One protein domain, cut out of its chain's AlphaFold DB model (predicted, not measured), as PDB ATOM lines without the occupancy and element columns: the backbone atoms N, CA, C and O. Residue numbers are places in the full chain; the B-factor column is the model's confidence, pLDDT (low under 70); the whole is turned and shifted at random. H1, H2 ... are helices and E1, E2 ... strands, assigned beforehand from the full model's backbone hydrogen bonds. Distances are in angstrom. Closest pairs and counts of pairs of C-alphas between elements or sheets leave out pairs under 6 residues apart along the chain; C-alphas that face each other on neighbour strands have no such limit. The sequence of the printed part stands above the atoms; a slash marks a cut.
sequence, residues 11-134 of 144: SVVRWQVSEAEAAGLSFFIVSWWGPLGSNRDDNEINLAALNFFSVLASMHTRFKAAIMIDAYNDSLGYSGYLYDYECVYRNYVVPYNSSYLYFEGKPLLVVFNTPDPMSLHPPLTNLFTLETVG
ATOM      1  N   SER A  11     140.190  43.702  -9.895       97.00
ATOM      2  CA  SER A  11     141.276  43.645  -8.906       97.00
ATOM      3  C   SER A  11     141.104  42.463  -7.956       97.00
ATOM      4  O   SER A  11     142.090  41.861  -7.535       97.00
ATOM      5  N   VAL A  12     139.854  42.107  -7.647       97.19
ATOM      6  CA  VAL A  12     139.526  40.932  -6.834       97.19
ATOM      7  C   VAL A  12     139.841  39.660  -7.608       97.19
ATOM      8  O   VAL A  12     140.511  38.789  -7.064       97.19
ATOM      9  N   VAL A  13     139.439  39.576  -8.880       97.50
ATOM     10  CA  VAL A  13     139.743  38.417  -9.735       97.50
ATOM     11  C   VAL A  13     141.252  38.218  -9.876       97.50
ATOM     12  O   VAL A  13     141.750  37.116  -9.657       97.50
ATOM     13  N   ARG A  14     142.000  39.285 -10.186       97.94
ATOM     14  CA  ARG A  14     143.469  39.226 -10.294       97.94
ATOM     15  C   ARG A  14     144.099  38.729  -9.003       97.94
ATOM     16  O   ARG A  14     144.953  37.853  -9.048       97.94
ATOM     17  N   TRP A  15     143.649  39.258  -7.865       97.19
ATOM     18  CA  TRP A  15     144.116  38.813  -6.560       97.19
ATOM     19  C   TRP A  15     143.811  37.325  -6.327       97.19
ATOM     20  O   TRP A  15     144.723  36.578  -5.996       97.19
ATOM     21  N   GLN A  16     142.582  36.862  -6.579       97.06
ATOM     22  CA  GLN A  16     142.196  35.451  -6.409       97.06
ATOM     23  C   GLN A  16     143.037  34.497  -7.265       97.06
ATOM     24  O   GLN A  16     143.475  33.460  -6.769       97.06
ATOM     25  N   VAL A  17     143.290  34.851  -8.530       98.00
ATOM     26  CA  VAL A  17     144.151  34.059  -9.421       98.00
ATOM     27  C   VAL A  17     145.587  34.028  -8.889       98.00
ATOM     28  O   VAL A  17     146.159  32.949  -8.777       98.00
ATOM     29  N   SER A  18     146.150  35.171  -8.484       97.00
ATOM     30  CA  SER A  18     147.512  35.223  -7.935       97.00
ATOM     31  C   SER A  18     147.674  34.432  -6.634       97.00
ATOM     32  O   SER A  18     148.696  33.775  -6.451       97.00
ATOM     33  N   GLU A  19     146.682  34.451  -5.742       97.12
ATOM     34  CA  GLU A  19     146.707  33.635  -4.520       97.12
ATOM     35  C   GLU A  19     146.640  32.135  -4.843       97.12
ATOM     36  O   GLU A  19     147.368  31.343  -4.248       97.12
ATOM     37  N   ALA A  20     145.807  31.734  -5.808       97.75
ATOM     38  CA  ALA A  20     145.719  30.341  -6.234       97.75
ATOM     39  C   ALA A  20     147.018  29.850  -6.885       97.75
ATOM     40  O   ALA A  20     147.495  28.766  -6.551       97.75
ATOM     41  N   GLU A  21     147.632  30.666  -7.744       96.94
ATOM     42  CA  GLU A  21     148.955  30.383  -8.305       96.94
ATOM     43  C   GLU A  21     150.019  30.248  -7.209       96.94
ATOM     44  O   GLU A  21     150.812  29.305  -7.230       96.94
ATOM     45  N   ALA A  22     150.023  31.150  -6.222       97.19
ATOM     46  CA  ALA A  22     150.950  31.095  -5.091       97.19
ATOM     47  C   ALA A  22     150.740  29.846  -4.215       97.19
ATOM     48  O   ALA A  22     151.698  29.331  -3.640       97.19
ATOM     49  N   ALA A  23     149.509  29.333  -4.153       97.81
ATOM     50  CA  ALA A  23     149.164  28.082  -3.483       97.81
ATOM     51  C   ALA A  23     149.494  26.822  -4.310       97.81
ATOM     52  O   ALA A  23     149.285  25.708  -3.832       97.81
ATOM     53  N   GLY A  24     150.011  26.971  -5.534       97.38
ATOM     54  CA  GLY A  24     150.360  25.857  -6.418       97.38
ATOM     55  C   GLY A  24     149.183  25.284  -7.212       97.38
ATOM     56  O   GLY A  24     149.332  24.237  -7.841       97.38
ATOM     57  N   LEU A  25     148.029  25.956  -7.214       97.50
ATOM     58  CA  LEU A  25     146.914  25.603  -8.086       97.50
ATOM     59  C   LEU A  25     147.205  26.071  -9.515       97.50
ATOM     60  O   LEU A  25     147.856  27.091  -9.740       97.50
ATOM     61  N   SER A  26     146.696  25.330 -10.494       97.06
ATOM     62  CA  SER A  26     146.908  25.612 -11.919       97.06
ATOM     63  C   SER A  26     145.626  25.973 -12.669       97.06
ATOM     64  O   SER A  26     145.702  26.461 -13.801       97.06
ATOM     65  N   PHE A  27     144.458  25.754 -12.061       98.12
ATOM     66  CA  PHE A  27     143.179  26.085 -12.669       98.12
ATOM     67  C   PHE A  27     142.056  26.313 -11.654       98.12
ATOM     68  O   PHE A  27     142.149  25.916 -10.492       98.12
ATOM     69  N   PHE A  28     140.963  26.902 -12.139       98.06
ATOM     70  CA  PHE A  28     139.664  26.918 -11.468       98.06
ATOM     71  C   PHE A  28     138.586  26.207 -12.288       98.06
ATOM     72  O   PHE A  28     138.631  26.172 -13.518       98.06
ATOM     73  N   ILE A  29     137.578  25.691 -11.589       97.19
ATOM     74  CA  ILE A  29     136.297  25.298 -12.174       97.19
ATOM     75  C   ILE A  29     135.278  26.372 -11.782       97.19
ATOM     76  O   ILE A  29     135.058  26.618 -10.597       97.19
ATOM     77  N   VAL A  30     134.710  27.054 -12.772       96.62
ATOM     78  CA  VAL A  30     133.835  28.217 -12.587       96.62
ATOM     79  C   VAL A  30     132.383  27.778 -12.734       96.62
ATOM     80  O   VAL A  30     131.989  27.297 -13.794       96.62
ATOM     81  N   SER A  31     131.598  27.949 -11.671       92.19
ATOM     82  CA  SER A  31     130.157  27.673 -11.670       92.19
ATOM     83  C   SER A  31     129.423  28.585 -12.662       92.19
ATOM     84  O   SER A  31     129.713  29.781 -12.761       92.19
ATOM     85  N   TRP A  32     128.489  28.003 -13.413       92.56
ATOM     86  CA  TRP A  32     127.716  28.654 -14.464       92.56
ATOM     87  C   TRP A  32     126.248  28.239 -14.373       92.56
ATOM     88  O   TRP A  32     125.922  27.051 -14.361       92.56
ATOM     89  N   TRP A  33     125.368  29.238 -14.331       89.06
ATOM     90  CA  TRP A  33     123.938  29.088 -14.026       89.06
ATOM     91  C   TRP A  33     123.068  29.356 -15.254       89.06
ATOM     92  O   TRP A  33     121.981  29.916 -15.169       89.06
ATOM     93  N   GLY A  34     123.584  29.012 -16.430       85.12
ATOM     94  CA  GLY A  34     122.800  29.025 -17.651       85.12
ATOM     95  C   GLY A  34     123.035  30.189 -18.596       85.12
ATOM     96  O   GLY A  34     123.896  31.045 -18.394       85.12
ATOM     97  N   PRO A  35     122.314  30.208 -19.724       81.75
ATOM     98  CA  PRO A  35     122.360  31.329 -20.645       81.75
ATOM     99  C   PRO A  35     121.844  32.604 -19.967       81.75
ATOM    100  O   PRO A  35     120.905  32.572 -19.171       81.75
ATOM    101  N   LEU A  36     122.420  33.752 -20.342       72.62
ATOM    102  CA  LEU A  36     121.902  35.048 -19.906       72.62
ATOM    103  C   LEU A  36     120.416  35.169 -20.282       72.62
ATOM    104  O   LEU A  36     120.040  34.977 -21.437       72.62
ATOM    105  N   GLY A  37     119.587  35.513 -19.301       64.12
ATOM    106  CA  GLY A  37     118.137  35.639 -19.417       64.12
ATOM    107  C   GLY A  37     117.333  34.630 -18.591       64.12
ATOM    108  O   GLY A  37     116.111  34.751 -18.591       64.12
ATOM    109  N   SER A  38     117.968  33.682 -17.886       64.12
ATOM    110  CA  SER A  38     117.281  32.659 -17.072       64.12
ATOM    111  C   SER A  38     116.581  33.248 -15.836       64.12
ATOM    112  O   SER A  38     115.384  33.037 -15.652       64.12
ATOM    113  N   ASN A  39     117.287  34.044 -15.030       73.81
ATOM    114  CA  ASN A  39     116.739  34.917 -13.986       73.81
ATOM    115  C   ASN A  39     117.777  36.003 -13.603       73.81
ATOM    116  O   ASN A  39     118.862  36.070 -14.183       73.81
ATOM    117  N   ARG A  40     117.442  36.912 -12.673       73.38
ATOM    118  CA  ARG A  40     118.337  38.025 -12.305       73.38
ATOM    119  C   ARG A  40     119.643  37.552 -11.658       73.38
ATOM    120  O   ARG A  40     120.695  38.062 -12.032       73.38
ATOM    121  N   ASP A  41     119.564  36.636 -10.703       76.56
ATOM    122  CA  ASP A  41     120.722  36.226  -9.908       76.56
ATOM    123  C   ASP A  41     121.683  35.395 -10.769       76.56
ATOM    124  O   ASP A  41     122.885  35.666 -10.794       76.56
ATOM    125  N   ASP A  42     121.149  34.497 -11.601       78.75
ATOM    126  CA  ASP A  42     121.911  33.751 -12.605       78.75
ATOM    127  C   ASP A  42     122.635  34.697 -13.572       78.75
ATOM    128  O   ASP A  42     123.799  34.487 -13.909       78.75
ATOM    129  N   ASN A  43     121.983  35.783 -14.005       80.31
ATOM    130  CA  ASN A  43     122.616  36.768 -14.882       80.31
ATOM    131  C   ASN A  43     123.817  37.439 -14.220       80.31
ATOM    132  O   ASN A  43     124.846  37.610 -14.870       80.31
ATOM    133  N   GLU A  44     123.703  37.823 -12.947       84.94
ATOM    134  CA  GLU A  44     124.816  38.427 -12.209       84.94
ATOM    135  C   GLU A  44     125.980  37.427 -12.057       84.94
ATOM    136  O   GLU A  44     127.139  37.802 -12.264       84.94
ATOM    137  N   ILE A  45     125.686  36.144 -11.809       86.12
ATOM    138  CA  ILE A  45     126.694  35.073 -11.742       86.12
ATOM    139  C   ILE A  45     127.378  34.863 -13.100       86.12
ATOM    140  O   ILE A  45     128.605  34.835 -13.189       86.12
ATOM    141  N   ASN A  46     126.607  34.776 -14.181       88.88
ATOM    142  CA  ASN A  46     127.138  34.536 -15.520       88.88
ATOM    143  C   ASN A  46     127.935  35.738 -16.053       88.88
ATOM    144  O   ASN A  46     128.946  35.561 -16.735       88.88
ATOM    145  N   LEU A  47     127.546  36.968 -15.696       92.12
ATOM    146  CA  LEU A  47     128.354  38.162 -15.953       92.12
ATOM    147  C   LEU A  47     129.679  38.115 -15.186       92.12
ATOM    148  O   LEU A  47     130.716  38.463 -15.750       92.12
ATOM    149  N   ALA A  48     129.672  37.652 -13.934       94.12
ATOM    150  CA  ALA A  48     130.897  37.463 -13.166       94.12
ATOM    151  C   ALA A  48     131.804  36.384 -13.781       94.12
ATOM    152  O   ALA A  48     133.015  36.593 -13.856       94.12
ATOM    153  N   ALA A  49     131.243  35.283 -14.289       95.56
ATOM    154  CA  ALA A  49     132.003  34.262 -15.009       95.56
ATOM    155  C   ALA A  49     132.647  34.831 -16.287       95.56
ATOM    156  O   ALA A  49     133.845  34.655 -16.512       95.56
ATOM    157  N   LEU A  50     131.893  35.578 -17.103       95.44
ATOM    158  CA  LEU A  50     132.437  36.250 -18.289       95.44
ATOM    159  C   LEU A  50     133.542  37.252 -17.930       95.44
ATOM    160  O   LEU A  50     134.587  37.269 -18.587       95.44
ATOM    161  N   ASN A  51     133.339  38.050 -16.875       96.94
ATOM    162  CA  ASN A  51     134.350  38.985 -16.387       96.94
ATOM    163  C   ASN A  51     135.621  38.251 -15.955       96.94
ATOM    164  O   ASN A  51     136.722  38.627 -16.348       96.94
ATOM    165  N   PHE A  52     135.469  37.158 -15.205       98.06
ATOM    166  CA  PHE A  52     136.581  36.331 -14.760       98.06
ATOM    167  C   PHE A  52     137.438  35.844 -15.938       98.06
ATOM    168  O   PHE A  52     138.655  36.036 -15.923       98.06
ATOM    169  N   PHE A  53     136.827  35.279 -16.985       98.25
ATOM    170  CA  PHE A  53     137.568  34.805 -18.160       98.25
ATOM    171  C   PHE A  53     138.253  35.946 -18.924       98.25
ATOM    172  O   PHE A  53     139.396  35.790 -19.363       98.25
ATOM    173  N   SER A  54     137.598  37.105 -19.040       98.06
ATOM    174  CA  SER A  54     138.190  38.299 -19.654       98.06
ATOM    175  C   SER A  54     139.434  38.773 -18.895       98.06
ATOM    176  O   SER A  54     140.501  38.982 -19.484       98.06
ATOM    177  N   VAL A  55     139.335  38.864 -17.566       98.44
ATOM    178  CA  VAL A  55     140.450  39.256 -16.702       98.44
ATOM    179  C   VAL A  55     141.572  38.226 -16.771       98.44
ATOM    180  O   VAL A  55     142.716  38.622 -16.996       98.44
ATOM    181  N   LEU A  56     141.265  36.931 -16.658       98.38
ATOM    182  CA  LEU A  56     142.251  35.851 -16.748       98.38
ATOM    183  C   LEU A  56     143.030  35.911 -18.070       98.38
ATOM    184  O   LEU A  56     144.263  35.879 -18.063       98.38
ATOM    185  N   ALA A  57     142.335  36.100 -19.195       97.81
ATOM    186  CA  ALA A  57     142.969  36.243 -20.503       97.81
ATOM    187  C   ALA A  57     143.899  37.467 -20.577       97.81
ATOM    188  O   ALA A  57     144.983  37.388 -21.158       97.81
ATOM    189  N   SER A  58     143.519  38.577 -19.936       98.06
ATOM    190  CA  SER A  58     144.345  39.792 -19.868       98.06
ATOM    191  C   SER A  58     145.575  39.667 -18.959       98.06
ATOM    192  O   SER A  58     146.490  40.483 -19.045       98.06
ATOM    193  N   MET A  59     145.602  38.686 -18.051       97.50
ATOM    194  CA  MET A  59     146.731  38.475 -17.138       97.50
ATOM    195  C   MET A  59     147.923  37.800 -17.821       97.50
ATOM    196  O   MET A  59     149.016  37.823 -17.263       97.50
ATOM    197  N   HIS A  60     147.730  37.199 -19.003       93.06
ATOM    198  CA  HIS A  60     148.768  36.453 -19.726       93.06
ATOM    199  C   HIS A  60     149.469  35.380 -18.865       93.06
ATOM    200  O   HIS A  60     150.651  35.088 -19.049       93.06
ATOM    201  N   THR A  61     148.733  34.783 -17.924       95.50
ATOM    202  CA  THR A  61     149.213  33.702 -17.057       95.50
ATOM    203  C   THR A  61     149.063  32.321 -17.725       95.50
ATOM    204  O   THR A  61     148.350  32.139 -18.716       95.50
ATOM    205  N   ARG A  62     149.752  31.313 -17.174       96.12
ATOM    206  CA  ARG A  62     149.516  29.896 -17.472       96.12
ATOM    207  C   ARG A  62     148.288  29.325 -16.760       96.12
ATOM    208  O   ARG A  62     147.842  28.263 -17.187       96.12
ATOM    209  N   PHE A  63     147.754  30.002 -15.743       98.06
ATOM    210  CA  PHE A  63     146.557  29.575 -15.022       98.06
ATOM    211  C   PHE A  63     145.363  29.423 -15.976       98.06
ATOM    212  O   PHE A  63     145.197  30.224 -16.901       98.06
ATOM    213  N   LYS A  64     144.558  28.373 -15.785       98.38
ATOM    214  CA  LYS A  64     143.429  28.033 -16.666       98.38
ATOM    215  C   LYS A  64     142.093  28.055 -15.938       98.38
ATOM    216  O   LYS A  64     142.035  28.089 -14.712       98.38
ATOM    217  N   ALA A  65     141.006  27.980 -16.691       98.50
ATOM    218  CA  ALA A  65     139.698  27.713 -16.118       98.50
ATOM    219  C   ALA A  65     138.802  26.891 -17.041       98.50
ATOM    220  O   ALA A  65     138.892  27.007 -18.261       98.50
ATOM    221  N   ALA A  66     137.916  26.092 -16.456       98.19
ATOM    222  CA  ALA A  66     136.806  25.447 -17.156       98.19
ATOM    223  C   ALA A  66     135.472  25.875 -16.548       98.19
ATOM    224  O   ALA A  66     135.415  26.331 -15.405       98.19
ATOM    225  N   ILE A  67     134.402  25.714 -17.319       97.12
ATOM    226  CA  ILE A  67     133.034  25.927 -16.855       97.12
ATOM    227  C   ILE A  67     132.486  24.648 -16.217       97.12
ATOM    228  O   ILE A  67     132.726  23.541 -16.707       97.12
ATOM    229  N   MET A  68     131.713  24.829 -15.148       93.62
ATOM    230  CA  MET A  68     130.804  23.835 -14.597       93.62
ATOM    231  C   MET A  68     129.361  24.295 -14.771       93.62
ATOM    232  O   MET A  68     128.987  25.338 -14.240       93.62
ATOM    233  N   ILE A  69     128.555  23.506 -15.478       89.50
ATOM    234  CA  ILE A  69     127.100  23.674 -15.538       89.50
ATOM    235  C   ILE A  69     126.539  23.280 -14.170       89.50
ATOM    236  O   ILE A  69     126.673  22.124 -13.762       89.50
ATOM    237  N   ASP A  70     125.975  24.255 -13.462       85.62
ATOM    238  CA  ASP A  70     125.395  24.076 -12.129       85.62
ATOM    239  C   ASP A  70     123.910  23.668 -12.195       85.62
ATOM    240  O   ASP A  70     123.300  23.669 -13.267       85.62
ATOM    241  N   ALA A  71     123.315  23.351 -11.045       77.56
ATOM    242  CA  ALA A  71     121.934  22.877 -10.897       77.56
ATOM    243  C   ALA A  71     120.867  23.982 -11.088       77.56
ATOM    244  O   ALA A  71     119.879  24.059 -10.365       77.56
ATOM    245  N   TYR A  72     121.041  24.868 -12.073       75.56
ATOM    246  CA  TYR A  72     119.985  25.812 -12.472       75.56
ATOM    247  C   TYR A  72     118.906  25.130 -13.327       75.56
ATOM    248  O   TYR A  72     117.831  25.686 -13.562       75.56
ATOM    249  N   ASN A  73     119.209  23.934 -13.834       63.94
ATOM    250  CA  ASN A  73     118.448  23.255 -14.866       63.94
ATOM    251  C   ASN A  73     117.814  21.933 -14.403       63.94
ATOM    252  O   ASN A  73     117.578  21.063 -15.239       63.94
ATOM    253  N   ASP A  74     117.449  21.815 -13.121       59.03
ATOM    254  CA  ASP A  74     116.836  20.623 -12.495       59.03
ATOM    255  C   ASP A  74     115.617  20.039 -13.248       59.03
ATOM    256  O   ASP A  74     115.204  18.904 -13.009       59.03
ATOM    257  N   SER A  75     115.022  20.800 -14.173       54.75
ATOM    258  CA  SER A  75     113.884  20.398 -15.004       54.75
ATOM    259  C   SER A  75     114.208  20.101 -16.477       54.75
ATOM    260  O   SER A  75     113.298  19.739 -17.227       54.75
ATOM    261  N   LEU A  76     115.443  20.309 -16.946       56.09
ATOM    262  CA  LEU A  76     115.794  20.086 -18.350       56.09
ATOM    263  C   LEU A  76     116.105  18.607 -18.600       56.09
ATOM    264  O   LEU A  76     117.023  18.027 -18.031       56.09
ATOM    265  N   GLY A  77     115.344  17.996 -19.509       54.81
ATOM    266  CA  GLY A  77     115.722  16.713 -20.097       54.81
ATOM    267  C   GLY A  77     116.969  16.834 -20.985       54.81
ATOM    268  O   GLY A  77     117.470  17.924 -21.253       54.81
ATOM    269  N   TYR A  78     117.418  15.696 -21.514       54.81
ATOM    270  CA  TYR A  78     118.589  15.502 -22.386       54.81
ATOM    271  C   TYR A  78     118.858  16.605 -23.441       54.81
ATOM    272  O   TYR A  78     120.011  16.918 -23.723       54.81
ATOM    273  N   SER A  79     117.828  17.236 -24.021       58.22
ATOM    274  CA  SER A  79     117.982  18.290 -25.039       58.22
ATOM    275  C   SER A  79     118.416  19.660 -24.502       58.22
ATOM    276  O   SER A  79     118.924  20.463 -25.281       58.22
ATOM    277  N   GLY A  80     118.226  19.949 -23.209       65.19
ATOM    278  CA  GLY A  80     118.636  21.226 -22.610       65.19
ATOM    279  C   GLY A  80     120.154  21.385 -22.555       65.19
ATOM    280  O   GLY A  80     120.682  22.420 -22.953       65.19
ATOM    281  N   TYR A  81     120.856  20.305 -22.212       76.12
ATOM    282  CA  TYR A  81     122.314  20.290 -22.116       76.12
ATOM    283  C   TYR A  81     123.015  20.587 -23.447       76.12
ATOM    284  O   TYR A  81     124.064  21.220 -23.453       76.12
ATOM    285  N   LEU A  82     122.443  20.200 -24.595       79.88
ATOM    286  CA  LEU A  82     123.053  20.505 -25.896       79.88
ATOM    287  C   LEU A  82     123.160  22.021 -26.133       79.88
ATOM    288  O   LEU A  82     124.199  22.506 -26.582       79.88
ATOM    289  N   TYR A  83     122.103  22.766 -25.804       83.31
ATOM    290  CA  TYR A  83     122.107  24.222 -25.923       83.31
ATOM    291  C   TYR A  83     123.132  24.855 -24.977       83.31
ATOM    292  O   TYR A  83     123.869  25.763 -25.367       83.31
ATOM    293  N   ASP A  84     123.230  24.326 -23.759       87.19
ATOM    294  CA  ASP A  84     124.197  24.783 -22.766       87.19
ATOM    295  C   ASP A  84     125.633  24.561 -23.256       87.19
ATOM    296  O   ASP A  84     126.469  25.458 -23.161       87.19
ATOM    297  N   TYR A  85     125.911  23.415 -23.883       88.62
ATOM    298  CA  TYR A  85     127.229  23.094 -24.432       88.62
ATOM    299  C   TYR A  85     127.620  24.073 -25.541       88.62
ATOM    300  O   TYR A  85     128.730  24.607 -25.544       88.62
ATOM    301  N   GLU A  86     126.705  24.360 -26.468       88.88
ATOM    302  CA  GLU A  86     126.938  25.349 -27.522       88.88
ATOM    303  C   GLU A  86     127.133  26.757 -26.951       88.88
ATOM    304  O   GLU A  86     128.002  27.504 -27.416       88.88
ATOM    305  N   CYS A  87     126.357  27.119 -25.927       90.94
ATOM    306  CA  CYS A  87     126.469  28.399 -25.243       90.94
ATOM    307  C   CYS A  87     127.842  28.543 -24.579       90.94
ATOM    308  O   CYS A  87     128.533  29.546 -24.796       90.94
ATOM    309  N   VAL A  88     128.283  27.521 -23.843       94.19
ATOM    310  CA  VAL A  88     129.598  27.506 -23.203       94.19
ATOM    311  C   VAL A  88     130.708  27.587 -24.250       94.19
ATOM    312  O   VAL A  88     131.619  28.412 -24.142       94.19
ATOM    313  N   TYR A  89     130.611  26.786 -25.312       95.25
ATOM    314  CA  TYR A  89     131.630  26.744 -26.355       95.25
ATOM    315  C   TYR A  89     131.796  28.107 -27.038       95.25
ATOM    316  O   TYR A  89     132.907  28.620 -27.179       95.25
ATOM    317  N   ARG A  90     130.682  28.735 -27.427       95.00
ATOM    318  CA  ARG A  90     130.698  30.008 -28.158       95.00
ATOM    319  C   ARG A  90     131.131  31.195 -27.303       95.00
ATOM    320  O   ARG A  90     131.779  32.089 -27.838       95.00
ATOM    321  N   ASN A  91     130.765  31.221 -26.022       95.75
ATOM    322  CA  ASN A  91     130.988  32.390 -25.167       95.75
ATOM    323  C   ASN A  91     132.253  32.295 -24.307       95.75
ATOM    324  O   ASN A  91     132.793  33.332 -23.931       95.75
ATOM    325  N   TYR A  92     132.743  31.084 -24.024       97.19
ATOM    326  CA  TYR A  92     133.902  30.887 -23.151       97.19
ATOM    327  C   TYR A  92     135.070  30.211 -23.866       97.19
ATOM    328  O   TYR A  92     136.182  30.734 -23.850       97.19
ATOM    329  N   VAL A  93     134.833  29.089 -24.549       97.50
ATOM    330  CA  VAL A  93     135.924  28.336 -25.194       97.50
ATOM    331  C   VAL A  93     136.511  29.111 -26.370       97.50
ATOM    332  O   VAL A  93     137.714  29.344 -26.415       97.50
ATOM    333  N   VAL A  94     135.676  29.532 -27.325       97.19
ATOM    334  CA  VAL A  94     136.151  30.218 -28.538       97.19
ATOM    335  C   VAL A  94     136.859  31.541 -28.210       97.19
ATOM    336  O   VAL A  94     137.971  31.735 -28.707       97.19
ATOM    337  N   PRO A  95     136.299  32.443 -27.375       97.94
ATOM    338  CA  PRO A  95     136.934  33.734 -27.106       97.94
ATOM    339  C   PRO A  95     138.160  33.627 -26.194       97.94
ATOM    340  O   PRO A  95     139.080  34.435 -26.317       97.94
ATOM    341  N   TYR A  96     138.198  32.629 -25.304       97.81
ATOM    342  CA  TYR A  96     139.235  32.499 -24.281       97.81
ATOM    343  C   TYR A  96     140.033  31.198 -24.392       97.81
ATOM    344  O   TYR A  96     140.554  30.718 -23.392       97.81
ATOM    345  N   ASN A  97     140.191  30.651 -25.600       96.81
ATOM    346  CA  ASN A  97     140.873  29.377 -25.873       96.81
ATOM    347  C   ASN A  97     142.225  29.234 -25.144       96.81
ATOM    348  O   ASN A  97     142.502  28.219 -24.516       96.81
ATOM    349  N   SER A  98     143.054  30.282 -25.153       96.31
ATOM    350  CA  SER A  98     144.360  30.258 -24.484       96.31
ATOM    351  C   SER A  98     144.278  30.187 -22.957       96.31
ATOM    352  O   SER A  98     145.264  29.809 -22.335       96.31
ATOM    353  N   SER A  99     143.153  30.562 -22.351       98.19
ATOM    354  CA  SER A  99     142.914  30.565 -20.898       98.19
ATOM    355  C   SER A  99     141.942  29.467 -20.459       98.19
ATOM    356  O   SER A  99     141.850  29.166 -19.273       98.19
ATOM    357  N   TYR A 100     141.241  28.846 -21.405       98.50
ATOM    358  CA  TYR A 100     140.324  27.751 -21.144       98.50
ATOM    359  C   TYR A 100     141.106  26.452 -20.892       98.50
ATOM    360  O   TYR A 100     142.134  26.191 -21.522       98.50
ATOM    361  N   LEU A 101     140.653  25.642 -19.940       98.38
ATOM    362  CA  LEU A 101     141.292  24.382 -19.578       98.38
ATOM    363  C   LEU A 101     140.910  23.283 -20.576       98.38
ATOM    364  O   LEU A 101     139.733  23.032 -20.832       98.38
ATOM    365  N   TYR A 102     141.926  22.605 -21.104       96.88
ATOM    366  CA  TYR A 102     141.769  21.430 -21.954       96.88
ATOM    367  C   TYR A 102     142.175  20.180 -21.177       96.88
ATOM    368  O   TYR A 102     143.204  20.176 -20.502       96.88
ATOM    369  N   PHE A 103     141.387  19.119 -21.312       94.31
ATOM    370  CA  PHE A 103     141.617  17.811 -20.712       94.31
ATOM    371  C   PHE A 103     141.379  16.733 -21.775       94.31
ATOM    372  O   PHE A 103     140.445  16.834 -22.570       94.31
ATOM    373  N   GLU A 104     142.284  15.759 -21.873       91.94
ATOM    374  CA  GLU A 104     142.264  14.722 -22.924       91.94
ATOM    375  C   GLU A 104     142.154  15.268 -24.368       91.94
ATOM    376  O   GLU A 104     141.553  14.671 -25.259       91.94
ATOM    377  N   GLY A 105     142.750  16.438 -24.620       93.06
ATOM    378  CA  GLY A 105     142.808  17.050 -25.952       93.06
ATOM    379  C   GLY A 105     141.573  17.858 -26.368       93.06
ATOM    380  O   GLY A 105     141.555  18.380 -27.483       93.06
ATOM    381  N   LYS A 106     140.572  18.024 -25.494       95.25
ATOM    382  CA  LYS A 106     139.386  18.867 -25.736       95.25
ATOM    383  C   LYS A 106     139.144  19.842 -24.577       95.25
ATOM    384  O   LYS A 106     139.658  19.608 -23.486       95.25
ATOM    385  N   PRO A 107     138.374  20.926 -24.781       97.25
ATOM    386  CA  PRO A 107     137.928  21.777 -23.685       97.25
ATOM    387  C   PRO A 107     137.205  20.940 -22.626       97.25
ATOM    388  O   PRO A 107     136.348  20.120 -22.965       97.25
ATOM    389  N   LEU A 108     137.545  21.148 -21.358       96.44
ATOM    390  CA  LEU A 108     136.849  20.504 -20.251       96.44
ATOM    391  C   LEU A 108     135.509  21.207 -19.995       96.44
ATOM    392  O   LEU A 108     135.441  22.437 -19.918       96.44
ATOM    393  N   LEU A 109     134.447  20.432 -19.822       93.31
ATOM    394  CA  LEU A 109     133.165  20.923 -19.333       93.31
ATOM    395  C   LEU A 109     132.688  20.009 -18.213       93.31
ATOM    396  O   LEU A 109     132.598  18.796 -18.385       93.31
ATOM    397  N   VAL A 110     132.410  20.608 -17.062       91.31
ATOM    398  CA  VAL A 110     131.972  19.882 -15.873       91.31
ATOM    399  C   VAL A 110     130.458  20.025 -15.727       91.31
ATOM    400  O   VAL A 110     129.906  21.087 -16.000       91.31
ATOM    401  N   VAL A 111     129.774  18.973 -15.293       86.69
ATOM    402  CA  VAL A 111     128.338  19.008 -14.987       86.69
ATOM    403  C   VAL A 111     128.127  18.634 -13.526       86.69
ATOM    404  O   VAL A 111     128.570  17.574 -13.077       86.69
ATOM    405  N   PHE A 112     127.468  19.506 -12.771       85.38
ATOM    406  CA  PHE A 112     127.140  19.256 -11.375       85.38
ATOM    407  C   PHE A 112     125.855  18.427 -11.259       85.38
ATOM    408  O   PHE A 112     124.836  18.762 -11.851       85.38
ATOM    409  N   ASN A 113     125.913  17.349 -10.475       77.31
ATOM    410  CA  ASN A 113     124.767  16.583  -9.983       77.31
ATOM    411  C   ASN A 113     123.750  16.157 -11.065       77.31
ATOM    412  O   ASN A 113     122.538  16.240 -10.867       77.31
ATOM    413  N   THR A 114     124.234  15.707 -12.230       68.81
ATOM    414  CA  THR A 114     123.346  15.231 -13.301       68.81
ATOM    415  C   THR A 114     122.558  13.992 -12.843       68.81
ATOM    416  O   THR A 114     123.174  13.016 -12.405       68.81
ATOM    417  N   PRO A 115     121.218  13.972 -12.954       58.66
ATOM    418  CA  PRO A 115     120.398  12.855 -12.480       58.66
ATOM    419  C   PRO A 115     120.656  11.544 -13.239       58.66
ATOM    420  O   PRO A 115     120.332  10.471 -12.732       58.66
ATOM    421  N   ASP A 116     121.260  11.615 -14.429       63.62
ATOM    422  CA  ASP A 116     121.711  10.450 -15.186       63.62
ATOM    423  C   ASP A 116     123.057  10.749 -15.878       63.62
ATOM    424  O   ASP A 116     123.079  11.224 -17.018       63.62
ATOM    425  N   PRO A 117     124.200  10.462 -15.223       58.72
ATOM    426  CA  PRO A 117     125.529  10.620 -15.818       58.72
ATOM    427  C   PRO A 117     125.690   9.801 -17.097       58.72
ATOM    428  O   PRO A 117     126.359  10.234 -18.030       58.72
ATOM    429  N   MET A 118     125.039   8.635 -17.166       55.31
ATOM    430  CA  MET A 118     125.094   7.754 -18.329       55.31
ATOM    431  C   MET A 118     124.330   8.348 -19.511       55.31
ATOM    432  O   MET A 118     124.719   8.106 -20.645       55.31
ATOM    433  N   SER A 119     123.317   9.189 -19.281       58.69
ATOM    434  CA  SER A 119     122.670   9.950 -20.358       58.69
ATOM    435  C   SER A 119     123.575  11.018 -20.976       58.69
ATOM    436  O   SER A 119     123.295  11.493 -22.066       58.69
ATOM    437  N   LEU A 120     124.690  11.386 -20.342       58.91
ATOM    438  CA  LEU A 120     125.689  12.261 -20.964       58.91
ATOM    439  C   LEU A 120     126.729  11.470 -21.775       58.91
ATOM    440  O   LEU A 120     127.617  12.074 -22.380       58.91
ATOM    441  N   HIS A 121     126.604  10.135 -21.823       55.38
ATOM    442  CA  HIS A 121     127.474   9.229 -22.564       55.38
ATOM    443  C   HIS A 121     126.671   8.338 -23.548       55.38
ATOM    444  O   HIS A 121     125.877   7.498 -23.134       55.38
ATOM    445  N   PRO A 122     126.908   8.431 -24.871       56.38
ATOM    446  CA  PRO A 122     127.942   9.234 -25.506       56.38
ATOM    447  C   PRO A 122     127.648  10.738 -25.387       56.38
ATOM    448  O   PRO A 122     126.482  11.127 -25.330       56.38
ATOM    449  N   PRO A 123     128.695  11.580 -25.370       58.56
ATOM    450  CA  PRO A 123     128.539  13.026 -25.328       58.56
ATOM    451  C   PRO A 123     127.546  13.502 -26.385       58.56
ATOM    452  O   PRO A 123     127.661  13.132 -27.556       58.56
ATOM    453  N   LEU A 124     126.626  14.391 -25.997       63.50
ATOM    454  CA  LEU A 124     125.711  15.073 -26.928       63.50
ATOM    455  C   LEU A 124     126.458  15.763 -28.077       63.50
ATOM    456  O   LEU A 124     125.888  16.027 -29.132       63.50
ATOM    457  N   THR A 125     127.737  16.076 -27.855       67.62
ATOM    458  CA  THR A 125     128.623  16.713 -28.821       67.62
ATOM    459  C   THR A 125     130.042  16.174 -28.689       67.62
ATOM    460  O   THR A 125     130.491  15.826 -27.602       67.62
ATOM    461  N   ASN A 126     130.807  16.213 -29.776       80.50
ATOM    462  CA  ASN A 126     132.245  15.944 -29.730       80.50
ATOM    463  C   ASN A 126     133.075  17.177 -29.296       80.50
ATOM    464  O   ASN A 126     134.294  17.172 -29.459       80.50
ATOM    465  N   LEU A 127     132.426  18.245 -28.805       86.56
ATOM    466  CA  LEU A 127     133.063  19.539 -28.527       86.56
ATOM    467  C   LEU A 127     133.884  19.539 -27.238       86.56
ATOM    468  O   LEU A 127     134.824  20.319 -27.137       86.56
ATOM    469  N   PHE A 128     133.535  18.682 -26.277       91.19
ATOM    470  CA  PHE A 128     134.089  18.700 -24.926       91.19
ATOM    471  C   PHE A 128     134.608  17.329 -24.493       91.19
ATOM    472  O   PHE A 128     134.174  16.291 -25.004       91.19
ATOM    473  N   THR A 129     135.516  17.349 -23.521       91.25
ATOM    474  CA  THR A 129     135.663  16.265 -22.544       91.25
ATOM    475  C   THR A 129     134.713  16.587 -21.394       91.25
ATOM    476  O   THR A 129     134.785  17.686 -20.837       91.25
ATOM    477  N   LEU A 130     133.773  15.684 -21.110       86.88
ATOM    478  CA  LEU A 130     132.739  15.878 -20.094       86.88
ATOM    479  C   LEU A 130     133.115  15.141 -18.815       86.88
ATOM    480  O   LEU A 130     133.402  13.951 -18.868       86.88
ATOM    481  N   GLU A 131     133.034  15.842 -17.691       86.12
ATOM    482  CA  GLU A 131     133.209  15.277 -16.352       86.12
ATOM    483  C   GLU A 131     131.997  15.615 -15.486       86.12
ATOM    484  O   GLU A 131     131.396  16.681 -15.631       86.12
ATOM    485  N   THR A 132     131.615  14.729 -14.570       81.00
ATOM    486  CA  THR A 132     130.435  14.933 -13.712       81.00
ATOM    487  C   THR A 132     130.822  14.950 -12.248       81.00
ATOM    488  O   THR A 132     131.378  13.975 -11.770       81.00
ATOM    489  N   VAL A 133     130.475  15.991 -11.496       82.06
ATOM    490  CA  VAL A 133     130.807  16.102 -10.062       82.06
ATOM    491  C   VAL A 133     129.541  16.197  -9.211       82.06
ATOM    492  O   VAL A 133     128.456  16.433  -9.727       82.06
ATOM    493  N   GLY A 134     129.651  15.994  -7.898       75.31
ATOM    494  CA  GLY A 134     128.515  16.126  -6.972       75.31
ATOM    495  C   GLY A 134     127.574  14.915  -6.904       75.31
ATOM    496  O   GLY A 134     126.815  14.810  -5.947       75.31
TER     497      GLY A 134
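What this domain is: This is residues 11 to 134 of the 144 residues of an uncharacterized protein of Candidatus Marsarchaeota G2 archaeon ECH_B_3 (UniProt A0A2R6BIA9). A strongly twisted wall of four parallel strands has two long helices, H2 and H3, over one face, in two layers, a sheet and the helices on one of its faces. H1 and H4 are at opposite ends of the domain and only graze the sheet; H1 also packs on H2. The printed part has 124 residues with four named helices and four named strands, alternating H1 E1 H2 E2 H3 E3 H4 E4, and the sheet's order is E1 E2 E3 E4. The class is mixed, helices and strands; the whole is compact, with a radius of gyration of the C-alphas of 14.3 A and spans of 39 by 35 by 25 A.

Where its parts are: The strands are E1, residues 27 to 32, 15.8 A long, E2, residues 64 to 69, 16.9 A, E3, residues 106 to 112, 18.9 A, and E4, residues 129 to 133, ending at C-alpha 133 at (130.807, 16.102, -10.062). H2, residues 40 to 58, is 27.1 A long and begins at C-alpha 40 at (118.337, 38.025, -12.305). H3, residues 78 to 93, is 21.8 A long. H1, residues 11 to 22, is 16.3 A long and begins at C-alpha 11 at (141.276, 43.645, -8.906). H4, residues 117 to 120, is the shortest.

How they stand to each other: E1 and E2 are parallel at 27 degrees, with N 30 and O 66 at 2.8 A. E2 and E3 are parallel at 43 degrees, with N 110 and O 67 at 3.0 A. E3 and E4 are parallel at 22 degrees, with N 111 and O 131 at 2.8 A. E1, H2, E2, then E2, H3, E3, then E3, H4, E4 are strand-helix-strand units, parallel neighbour strands with a helix between, with right-handed crossovers. H2 lies over E1 and E2 at a height over the sheet of 8.7 A. H3, on the same face, lies over E2 and E3 at 9.1 A. H2 and H3 are close but not clearly touching; their closest C-alphas, of Phe 53 and Tyr 92, are 7.3 A apart. H1 touches H2 at a steep tilt of 61 degrees, with closest C-alphas of Val 13 and Phe 52 at 6.3 A. Every O i to N i+4 pair is within hydrogen-bond range in H1 and H2, and 10 of 12 in H3; H4 is too short for such a pair.

The domain as a whole: The C-alphas farthest apart, of Ala 22 and Gly 77, are 40.9 A apart. The printed part has no cut. The link from H3 to E3, 12 residues, is long; its residues 102 to 103 pair antiparallel with residues 106 to 107 of E3. The mean pLDDT of the printed part is 86.2, with residues 37 to 38, 73 to 80 and 114 to 125 under 70.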